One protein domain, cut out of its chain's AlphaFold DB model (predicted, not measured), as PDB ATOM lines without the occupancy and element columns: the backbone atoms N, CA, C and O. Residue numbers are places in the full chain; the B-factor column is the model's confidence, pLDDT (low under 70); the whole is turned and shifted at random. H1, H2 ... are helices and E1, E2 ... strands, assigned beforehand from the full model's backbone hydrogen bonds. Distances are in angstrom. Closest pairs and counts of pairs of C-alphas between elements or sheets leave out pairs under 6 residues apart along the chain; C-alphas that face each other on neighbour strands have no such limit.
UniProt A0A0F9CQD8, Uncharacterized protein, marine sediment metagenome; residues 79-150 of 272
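Overview. This is residues 79 to 150 of the 272 residues of an uncharacterized protein of marine sediment metagenome (UniProt A0A0F9CQD8). With little regular structure, this is a small three-stranded sheet with the short helix H1 over one face, beside the strands, and long loops round them. The loop 122 to 145 folds back to bring E3 beside E2. The 72 printed residues run H1 E1 E2 E3, class mixed, with only 19 in named elements; the antiparallel sheet has the order E1 - E2 - E3. It is compact, radius of gyration of the C-alphas 10.9 A, spanning 31 by 27 by 19 A.

Arrangement. Look first at H1, residues 88 to 92, on the sheet at a height of 6.4 A, over none of its strands; its O i to N i+4 pair is within hydrogen-bond range. Its closest C-alphas to E1, residues 104 to 107, are Phe 88 and Val 107, 7.0 A. E1 and E2, residues 116 to 121, form a hairpin, N 105 to O 118 2.8 A. E2 and E3, residues 146 to 149, form another, N 119 to O 148 2.8 A, completing a meander, each strand the antiparallel neighbour of the one before.

Along the chain. Find C-alpha 88 at (-63.910, -133.131, -31.945), where H1 begins its 6.2 A. E1 runs 9.8 A, E2 15.5 A, and E3 9.6 A to C-alpha 149 at (-64.282, -122.890, -27.530).

Size, cuts and confidence. The farthest C-alphas, Leu 112 and Asp 143, are 30.7 A apart. The printed part has no cut; links H1 to E1 and E2 to E3 are long. At residues 110 to 114 you find pLDDT under 70.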
ATOM      1  N   ASP A  79     -65.324-114.786 -43.852       82.62
ATOM      2  CA  ASP A  79     -64.026-115.353 -44.193       82.62
ATOM      3  C   ASP A  79     -63.350-116.065 -43.015       82.62
ATOM      4  O   ASP A  79     -62.568-116.982 -43.245       82.62
ATOM      5  N   GLN A  80     -63.691-115.733 -41.764       87.25
ATOM      6  CA  GLN A  80     -63.203-116.477 -40.601       87.25
ATOM      7  C   GLN A  80     -63.908-117.820 -40.413       87.25
ATOM      8  O   GLN A  80     -63.383-118.680 -39.710       87.25
ATOM      9  N   TRP A  81     -65.066-118.050 -41.035       92.12
ATOM     10  CA  TRP A  81     -65.806-119.297 -40.873       92.12
ATOM     11  C   TRP A  81     -65.314-120.379 -41.823       92.12
ATOM     12  O   TRP A  81     -65.372-120.251 -43.044       92.12
ATOM     13  N   GLY A  82     -64.902-121.506 -41.256       94.00
ATOM     14  CA  GLY A  82     -64.738-122.732 -42.017       94.00
ATOM     15  C   GLY A  82     -65.990-123.621 -41.972       94.00
ATOM     16  O   GLY A  82     -66.847-123.428 -41.104       94.00
ATOM     17  N   PRO A  83     -66.116-124.626 -42.867       95.00
ATOM     18  CA  PRO A  83     -67.209-125.594 -42.803       95.00
ATOM     19  C   PRO A  83     -67.332-126.245 -41.416       95.00
ATOM     20  O   PRO A  83     -66.301-126.464 -40.758       95.00
ATOM     21  N   PRO A  84     -68.571-126.557 -40.983       94.81
ATOM     22  CA  PRO A  84     -68.821-127.248 -39.729       94.81
ATOM     23  C   PRO A  84     -68.207-128.649 -39.748       94.81
ATOM     24  O   PRO A  84     -68.025-129.258 -40.804       94.81
ATOM     25  N   VAL A  85     -67.910-129.168 -38.562       96.06
ATOM     26  CA  VAL A  85     -67.368-130.514 -38.363       96.06
ATOM     27  C   VAL A  85     -68.262-131.307 -37.419       96.06
ATOM     28  O   VAL A  85     -68.874-130.762 -36.503       96.06
ATOM     29  N   SER A  86     -68.343-132.617 -37.625       94.06
ATOM     30  CA  SER A  86     -69.300-133.463 -36.906       94.06
ATOM     31  C   SER A  86     -68.852-133.878 -35.500       94.06
ATOM     32  O   SER A  86     -69.690-134.273 -34.693       94.06
ATOM     33  N   THR A  87     -67.548-133.824 -35.205       93.50
ATOM     34  CA  THR A  87     -66.944-134.326 -33.955       93.50
ATOM     35  C   THR A  87     -65.683-133.546 -33.587       93.50
ATOM     36  O   THR A  87     -65.063-132.925 -34.458       93.50
ATOM     37  N   PHE A  88     -65.230-133.646 -32.333       93.06
ATOM     38  CA  PHE A  88     -63.910-133.131 -31.945       93.06
ATOM     39  C   PHE A  88     -62.749-133.822 -32.662       93.06
ATOM     40  O   PHE A  88     -61.754-133.171 -32.958       93.06
ATOM     41  N   ALA A  89     -62.862-135.112 -32.988       95.00
ATOM     42  CA  ALA A  89     -61.843-135.796 -33.786       95.00
ATOM     43  C   ALA A  89     -61.702-135.156 -35.178       95.00
ATOM     44  O   ALA A  89     -60.595-134.881 -35.626       95.00
ATOM     45  N   ALA A  90     -62.824-134.831 -35.827       96.38
ATOM     46  CA  ALA A  90     -62.807-134.122 -37.105       96.38
ATOM     47  C   ALA A  90     -62.235-132.698 -36.982       96.38
ATOM     48  O   ALA A  90     -61.565-132.240 -37.901       96.38
ATOM     49  N   LEU A  91     -62.464-132.013 -35.854       96.31
ATOM     50  CA  LEU A  91     -61.869-130.700 -35.582       96.31
ATOM     51  C   LEU A  91     -60.340-130.777 -35.402       96.31
ATOM     52  O   LEU A  91     -59.614-129.945 -35.949       96.31
ATOM     53  N   ARG A  92     -59.839-131.781 -34.666       97.06
ATOM     54  CA  ARG A  92     -58.395-132.002 -34.465       97.06
ATOM     55  C   ARG A  92     -57.673-132.410 -35.748       97.06
ATOM     56  O   ARG A  92     -56.534-131.999 -35.949       97.06
ATOM     57  N   ALA A  93     -58.357-133.139 -36.628       97.56
ATOM     58  CA  ALA A  93     -57.820-133.612 -37.899       97.56
ATOM     59  C   ALA A  93     -57.755-132.537 -39.006       97.56
ATOM     60  O   ALA A  93     -57.320-132.841 -40.120       97.56
ATOM     61  N   ILE A  94     -58.195-131.294 -38.751       97.56
ATOM     62  CA  ILE A  94     -58.083-130.208 -39.737       97.56
ATOM     63  C   ILE A  94     -56.602-129.920 -40.008       97.56
ATOM     64  O   ILE A  94     -55.848-129.554 -39.101       97.56
ATOM     65  N   LEU A  95     -56.215-130.052 -41.279       97.56
ATOM     66  CA  LEU A  95     -54.840-129.902 -41.747       97.56
ATOM     67  C   LEU A  95     -54.306-128.480 -41.505       97.56
ATOM     68  O   LEU A  95     -55.065-127.520 -41.638       97.56
ATOM     69  N   PRO A  96     -52.990-128.307 -41.265       97.38
ATOM     70  CA  PRO A  96     -52.368-126.991 -41.101       97.38
ATOM     71  C   PRO A  96     -52.726-125.971 -42.183       97.38
ATOM     72  O   PRO A  96     -52.952-124.811 -41.868       97.38
ATOM     73  N   ALA A  97     -52.790-126.404 -43.447       96.25
ATOM     74  CA  ALA A  97     -53.082-125.535 -44.587       96.25
ATOM     75  C   ALA A  97     -54.519-124.985 -44.591       96.25
ATOM     76  O   ALA A  97     -54.776-123.963 -45.221       96.25
ATOM     77  N   ASP A  98     -55.435-125.645 -43.878       96.31
ATOM     78  CA  ASP A  98     -56.842-125.257 -43.773       96.31
ATOM     79  C   ASP A  98     -57.140-124.474 -42.487       96.31
ATOM     80  O   ASP A  98     -58.295-124.096 -42.255       96.31
ATOM     81  N   ARG A  99     -56.120-124.237 -41.648       96.31
ATOM     82  CA  ARG A  99     -56.207-123.452 -40.414       96.31
ATOM     83  C   ARG A  99     -55.545-122.102 -40.607       96.31
ATOM     84  O   ARG A  99     -54.480-121.984 -41.204       96.31
ATOM     85  N   PHE A 100     -56.151-121.087 -40.023       95.38
ATOM     86  CA  PHE A 100     -55.568-119.762 -39.912       95.38
ATOM     87  C   PHE A 100     -56.025-119.141 -38.598       95.38
ATOM     88  O   PHE A 100     -56.999-119.599 -37.992       95.38
ATOM     89  N   ASP A 101     -55.287-118.141 -38.131       95.69
ATOM     90  CA  ASP A 101     -55.575-117.514 -36.848       95.69
ATOM     91  C   ASP A 101     -57.004-116.955 -36.811       95.69
ATOM     92  O   ASP A 101     -57.480-116.353 -37.774       95.69
ATOM     93  N   ARG A 102     -57.695-117.198 -35.694       92.69
ATOM     94  CA  ARG A 102     -59.104-116.858 -35.439       92.69
ATOM     95  C   ARG A 102     -60.122-117.553 -36.336       92.69
ATOM     96  O   ARG A 102     -61.288-117.160 -36.334       92.69
ATOM     97  N   GLN A 103     -59.737-118.604 -37.059       95.62
ATOM     98  CA  GLN A 103     -60.700-119.397 -37.819       95.62
ATOM     99  C   GLN A 103     -61.776-119.972 -36.891       95.62
ATOM    100  O   GLN A 103     -61.460-120.665 -35.930       95.62
ATOM    101  N   LEU A 104     -63.044-119.742 -37.213       94.25
ATOM    102  CA  LEU A 104     -64.207-120.265 -36.510       94.25
ATOM    103  C   LEU A 104     -64.696-121.567 -37.153       94.25
ATOM    104  O   LEU A 104     -64.854-121.666 -38.371       94.25
ATOM    105  N   ARG A 105     -64.992-122.568 -36.323       94.88
ATOM    106  CA  ARG A 105     -65.615-123.838 -36.715       94.88
ATOM    107  C   ARG A 105     -66.788-124.137 -35.808       94.88
ATOM    108  O   ARG A 105     -66.666-124.055 -34.589       94.88
ATOM    109  N   PHE A 106     -67.910-124.534 -36.391       92.81
ATOM    110  CA  PHE A 106     -69.013-125.098 -35.627       92.81
ATOM    111  C   PHE A 106     -68.831-126.611 -35.500       92.81
ATOM    112  O   PHE A 106     -68.661-127.296 -36.508       92.81
ATOM    113  N   VAL A 107     -68.870-127.124 -34.272       93.38
ATOM    114  CA  VAL A 107     -68.845-128.561 -33.985       93.38
ATOM    115  C   VAL A 107     -70.266-129.030 -33.688       93.38
ATOM    116  O   VAL A 107     -70.923-128.513 -32.784       93.38
ATOM    117  N   GLU A 108     -70.744-130.015 -34.445       89.81
ATOM    118  CA  GLU A 108     -72.139-130.480 -34.406       89.81
ATOM    119  C   GLU A 108     -72.428-131.569 -33.362       89.81
ATOM    120  O   GLU A 108     -73.581-132.005 -33.256       89.81
ATOM    121  N   GLU A 109     -71.408-132.026 -32.631       76.00
ATOM    122  CA  GLU A 109     -71.379-133.330 -31.958       76.00
ATOM    123  C   GLU A 109     -72.657-133.677 -31.162       76.00
ATOM    124  O   GLU A 109     -73.382-132.832 -30.631       76.00
ATOM    125  N   VAL A 110     -72.986-134.972 -31.178       52.75
ATOM    126  CA  VAL A 110     -74.329-135.547 -30.963       52.75
ATOM    127  C   VAL A 110     -74.889-135.311 -29.555       52.75
ATOM    128  O   VAL A 110     -76.108-135.325 -29.364       52.75
ATOM    129  N   ILE A 111     -74.028-135.070 -28.566       61.72
ATOM    130  CA  ILE A 111     -74.443-134.734 -27.205       61.72
ATOM    131  C   ILE A 111     -74.581-133.210 -27.133       61.72
ATOM    132  O   ILE A 111     -73.640-132.480 -27.419       61.72
ATOM    133  N   LEU A 112     -75.763-132.719 -26.740       56.97
ATOM    134  CA  LEU A 112     -76.119-131.285 -26.730       56.97
ATOM    135  C   LEU A 112     -75.114-130.376 -25.997       56.97
ATOM    136  O   LEU A 112     -75.134-129.163 -26.185       56.97
ATOM    137  N   THR A 113     -74.272-130.958 -25.153       63.41
ATOM    138  CA  THR A 113     -73.269-130.299 -24.318       63.41
ATOM    139  C   THR A 113     -71.991-129.966 -25.080       63.41
ATOM    140  O   THR A 113     -71.311-129.011 -24.715       63.41
ATOM    141  N   ASP A 114     -71.715-130.696 -26.163       68.62
ATOM    142  CA  ASP A 114     -70.429-130.692 -26.873       68.62
ATOM    143  C   ASP A 114     -70.490-129.885 -28.173       68.62
ATOM    144  O   ASP A 114     -69.477-129.612 -28.820       68.62
ATOM    145  N   ARG A 115     -71.689-129.398 -28.505       86.00
ATOM    146  CA  ARG A 115     -71.890-128.424 -29.568       86.00
ATOM    147  C   ARG A 115     -71.297-127.085 -29.171       86.00
ATOM    148  O   ARG A 115     -71.458-126.598 -28.044       86.00
ATOM    149  N   GLY A 116     -70.620-126.457 -30.115       89.00
ATOM    150  CA  GLY A 116     -69.997-125.172 -29.866       89.00
ATOM    151  C   GLY A 116     -69.307-124.613 -31.088       89.00
ATOM    152  O   GLY A 116     -69.057-125.315 -32.066       89.00
ATOM    153  N   ILE A 117     -69.007-123.327 -31.003       91.44
ATOM    154  CA  ILE A 117     -68.126-122.655 -31.942       91.44
ATOM    155  C   ILE A 117     -66.726-122.691 -31.329       91.44
ATOM    156  O   ILE A 117     -66.557-122.416 -30.142       91.44
ATOM    157  N   TYR A 118     -65.734-123.046 -32.133       93.81
ATOM    158  CA  TYR A 118     -64.328-123.083 -31.758       93.81
ATOM    159  C   TYR A 118     -63.559-122.109 -32.631       93.81
ATOM    160  O   TYR A 118     -63.730-122.123 -33.846       93.81
ATOM    161  N   ALA A 119     -62.725-121.282 -32.014       94.94
ATOM    162  CA  ALA A 119     -61.763-120.430 -32.690       94.94
ATOM    163  C   ALA A 119     -60.393-121.104 -32.661       94.94
ATOM    164  O   ALA A 119     -59.947-121.530 -31.595       94.94
ATOM    165  N   PHE A 120     -59.725-121.200 -33.802       96.69
ATOM    166  CA  PHE A 120     -58.310-121.531 -33.832       96.69
ATOM    167  C   PHE A 120     -57.510-120.318 -33.359       96.69
ATOM    168  O   PHE A 120     -57.735-119.213 -33.839       96.69
ATOM    169  N   ASP A 121     -56.591-120.519 -32.429       96.75
ATOM    170  CA  ASP A 121     -55.682-119.495 -31.926       96.75
ATOM    171  C   ASP A 121     -54.257-120.005 -32.138       96.75
ATOM    172  O   ASP A 121     -53.868-121.030 -31.567       96.75
ATOM    173  N   VAL A 122     -53.515-119.330 -33.021       97.25
ATOM    174  CA  VAL A 122     -52.176-119.762 -33.448       97.25
ATOM    175  C   VAL A 122     -51.125-119.589 -32.352       97.25
ATOM    176  O   VAL A 122     -50.103-120.268 -32.386       97.25
ATOM    177  N   GLU A 123     -51.369-118.709 -31.382       96.44
ATOM    178  CA  GLU A 123     -50.437-118.391 -30.297       96.44
ATOM    179  C   GLU A 123     -50.763-119.165 -29.018       96.44
ATOM    180  O   GLU A 123     -49.905-119.334 -28.148       96.44
ATOM    181  N   LEU A 124     -51.996-119.666 -28.896       94.50
ATOM    182  CA  LEU A 124     -52.441-120.376 -27.710       94.50
ATOM    183  C   LEU A 124     -51.631-121.656 -27.487       94.50
ATOM    184  O   LEU A 124     -51.518-122.529 -28.348       94.50
ATOM    185  N   THR A 125     -51.117-121.784 -26.269       95.25
ATOM    186  CA  THR A 125     -50.469-122.988 -25.739       95.25
ATOM    187  C   THR A 125     -51.357-123.626 -24.673       95.25
ATOM    188  O   THR A 125     -52.173-122.949 -24.053       95.25
ATOM    189  N   GLY A 126     -51.173-124.916 -24.405       91.88
ATOM    190  CA  GLY A 126     -51.931-125.635 -23.380       91.88
ATOM    191  C   GLY A 126     -52.048-127.120 -23.691       91.88
ATOM    192  O   GLY A 126     -51.742-127.550 -24.810       91.88
ATOM    193  N   ALA A 127     -52.463-127.899 -22.695       93.50
ATOM    194  CA  ALA A 127     -52.834-129.295 -22.894       93.50
ATOM    195  C   ALA A 127     -54.223-129.393 -23.544       93.50
ATOM    196  O   ALA A 127     -55.034-128.478 -23.416       93.50
ATOM    197  N   ASP A 128     -54.482-130.507 -24.227       93.06
ATOM    198  CA  ASP A 128     -55.838-130.867 -24.643       93.06
ATOM    199  C   ASP A 128     -56.639-131.233 -23.388       93.06
ATOM    200  O   ASP A 128     -56.234-132.123 -22.637       93.06
ATOM    201  N   ASP A 129     -57.747-130.541 -23.141       86.31
ATOM    202  CA  ASP A 129     -58.651-130.825 -22.018       86.31
ATOM    203  C   ASP A 129     -59.900-131.610 -22.461       86.31
ATOM    204  O   ASP A 129     -60.816-131.850 -21.674       86.31
ATOM    205  N   GLY A 130     -59.933-132.029 -23.729       88.06
ATOM    206  CA  GLY A 130     -61.027-132.766 -24.340       88.06
ATOM    207  C   GLY A 130     -62.238-131.914 -24.702       88.06
ATOM    208  O   GLY A 130     -63.171-132.465 -25.288       88.06
ATOM    209  N   PHE A 131     -62.249-130.615 -24.372       85.44
ATOM    210  CA  PHE A 131     -63.450-129.796 -24.488       85.44
ATOM    211  C   PHE A 131     -63.215-128.298 -24.746       85.44
ATOM    212  O   PHE A 131     -63.642-127.786 -25.771       85.44
ATOM    213  N   ILE A 132     -62.612-127.549 -23.822       88.12
ATOM    214  CA  ILE A 132     -62.411-126.094 -23.948       88.12
ATOM    215  C   ILE A 132     -61.248-125.809 -24.896       88.12
ATOM    216  O   ILE A 132     -61.348-124.909 -25.735       88.12
ATOM    217  N   THR A 133     -60.172-126.576 -24.752       92.81
ATOM    218  CA  THR A 133     -58.920-126.457 -25.489       92.81
ATOM    219  C   THR A 133     -58.626-127.788 -26.158       92.81
ATOM    220  O   THR A 133     -58.386-128.789 -25.486       92.81
ATOM    221  N   LEU A 134     -58.617-127.801 -27.489       94.94
ATOM    222  CA  LEU A 134     -58.306-128.994 -28.272       94.94
ATOM    223  C   LEU A 134     -56.989-128.775 -29.016       94.94
ATOM    224  O   LEU A 134     -56.789-127.747 -29.676       94.94
ATOM    225  N   VAL A 135     -56.087-129.745 -28.898       97.31
ATOM    226  CA  VAL A 135     -54.807-129.774 -29.609       97.31
ATOM    227  C   VAL A 135     -55.048-130.470 -30.948       97.31
ATOM    228  O   VAL A 135     -55.559-131.590 -30.950       97.31
ATOM    229  N   PRO A 136     -54.729-129.844 -32.091       97.75
ATOM    230  CA  PRO A 136     -54.794-130.545 -33.366       97.75
ATOM    231  C   PRO A 136     -53.835-131.741 -33.438       97.75
ATOM    232  O   PRO A 136     -52.780-131.722 -32.810       97.75
ATOM    233  N   ASP A 137     -54.170-132.755 -34.237       97.00
ATOM    234  CA  ASP A 137     -53.451-134.045 -34.250       97.00
ATOM    235  C   ASP A 137     -51.985-133.934 -34.720       97.00
ATOM    236  O   ASP A 137     -51.154-134.792 -34.422       97.00
ATOM    237  N   ASP A 138     -51.658-132.880 -35.466       96.62
ATOM    238  CA  ASP A 138     -50.324-132.573 -35.989       96.62
ATOM    239  C   ASP A 138     -49.495-131.645 -35.082       96.62
ATOM    240  O   ASP A 138     -48.327-131.391 -35.378       96.62
ATOM    241  N   VAL A 139     -50.064-131.139 -33.983       93.88
ATOM    242  CA  VAL A 139     -49.374-130.244 -33.044       93.88
ATOM    243  C   VAL A 139     -48.888-131.044 -31.841       93.88
ATOM    244  O   VAL A 139     -49.674-131.651 -31.118       93.88
ATOM    245  N   THR A 140     -47.578-131.025 -31.584       94.06
ATOM    246  CA  THR A 140     -46.991-131.695 -30.415       94.06
ATOM    247  C   THR A 140     -46.778-130.678 -29.292       94.06
ATOM    248  O   THR A 140     -45.981-129.759 -29.461       94.06
ATOM    249  N   PRO A 141     -47.438-130.800 -28.123       90.25
ATOM    250  CA  PRO A 141     -47.166-129.911 -26.997       90.25
ATOM    251  C   PRO A 141     -45.665-129.895 -26.643       90.25
ATOM    252  O   PRO A 141     -45.045-130.961 -26.592       90.25
ATOM    253  N   PRO A 142     -45.070-128.720 -26.374       91.38
ATOM    254  CA  PRO A 142     -45.724-127.460 -26.020       91.38
ATOM    255  C   PRO A 142     -46.019-126.518 -27.198       91.38
ATOM    256  O   PRO A 142     -46.412-125.382 -26.937       91.38
ATOM    257  N   ASP A 143     -45.846-126.956 -28.450       94.25
ATOM    258  CA  ASP A 143     -46.003-126.095 -29.628       94.25
ATOM    259  C   ASP A 143     -47.369-125.382 -29.625       94.25
ATOM    260  O   ASP A 143     -48.369-125.979 -29.190       94.25
ATOM    261  N   PRO A 144     -47.433-124.108 -30.051       95.62
ATOM    262  CA  PRO A 144     -48.659-123.315 -30.025       95.62
ATOM    263  C   PRO A 144     -49.635-123.736 -31.140       95.62
ATOM    264  O   PRO A 144     -49.296-124.536 -32.013       95.62
ATOM    265  N   GLY A 145     -50.871-123.235 -31.091       96.44
ATOM    266  CA  GLY A 145     -51.935-123.568 -32.041       96.44
ATOM    267  C   GLY A 145     -52.998-124.467 -31.417       96.44
ATOM    268  O   GLY A 145     -52.810-125.681 -31.314       96.44
ATOM    269  N   ARG A 146     -54.123-123.895 -30.984       96.88
ATOM    270  CA  ARG A 146     -55.220-124.639 -30.340       96.88
ATOM    271  C   ARG A 146     -56.570-124.214 -30.874       96.88
ATOM    272  O   ARG A 146     -56.795-123.049 -31.178       96.88
ATOM    273  N   TRP A 147     -57.504-125.154 -30.883       96.38
ATOM    274  CA  TRP A 147     -58.916-124.819 -30.957       96.38
ATOM    275  C   TRP A 147     -59.406-124.458 -29.565       96.38
ATOM    276  O   TRP A 147     -59.341-125.279 -28.652       96.38
ATOM    277  N   ARG A 148     -59.920-123.244 -29.408       94.56
ATOM    278  CA  ARG A 148     -60.528-122.766 -28.174       94.56
ATOM    279  C   ARG A 148     -62.015-122.560 -28.379       94.56
ATOM    280  O   ARG A 148     -62.427-121.851 -29.295       94.56
ATOM    281  N   ARG A 149     -62.838-123.131 -27.506       91.56
ATOM    282  CA  ARG A 149     -64.282-122.890 -27.530       91.56
ATOM    283  C   ARG A 149     -64.559-121.397 -27.319       91.56
ATOM    284  O   ARG A 149     -64.111-120.815 -26.331       91.56
ATOM    285  N   THR A 150     -65.287-120.764 -28.235       88.94
ATOM    286  CA  THR A 150     -65.695-119.366 -28.070       88.94
ATOM    287  C   THR A 150     -66.850-119.306 -27.077       88.94
ATOM    288  O   THR A 150     -67.788-120.103 -27.127       88.94
TER     289      THR A 150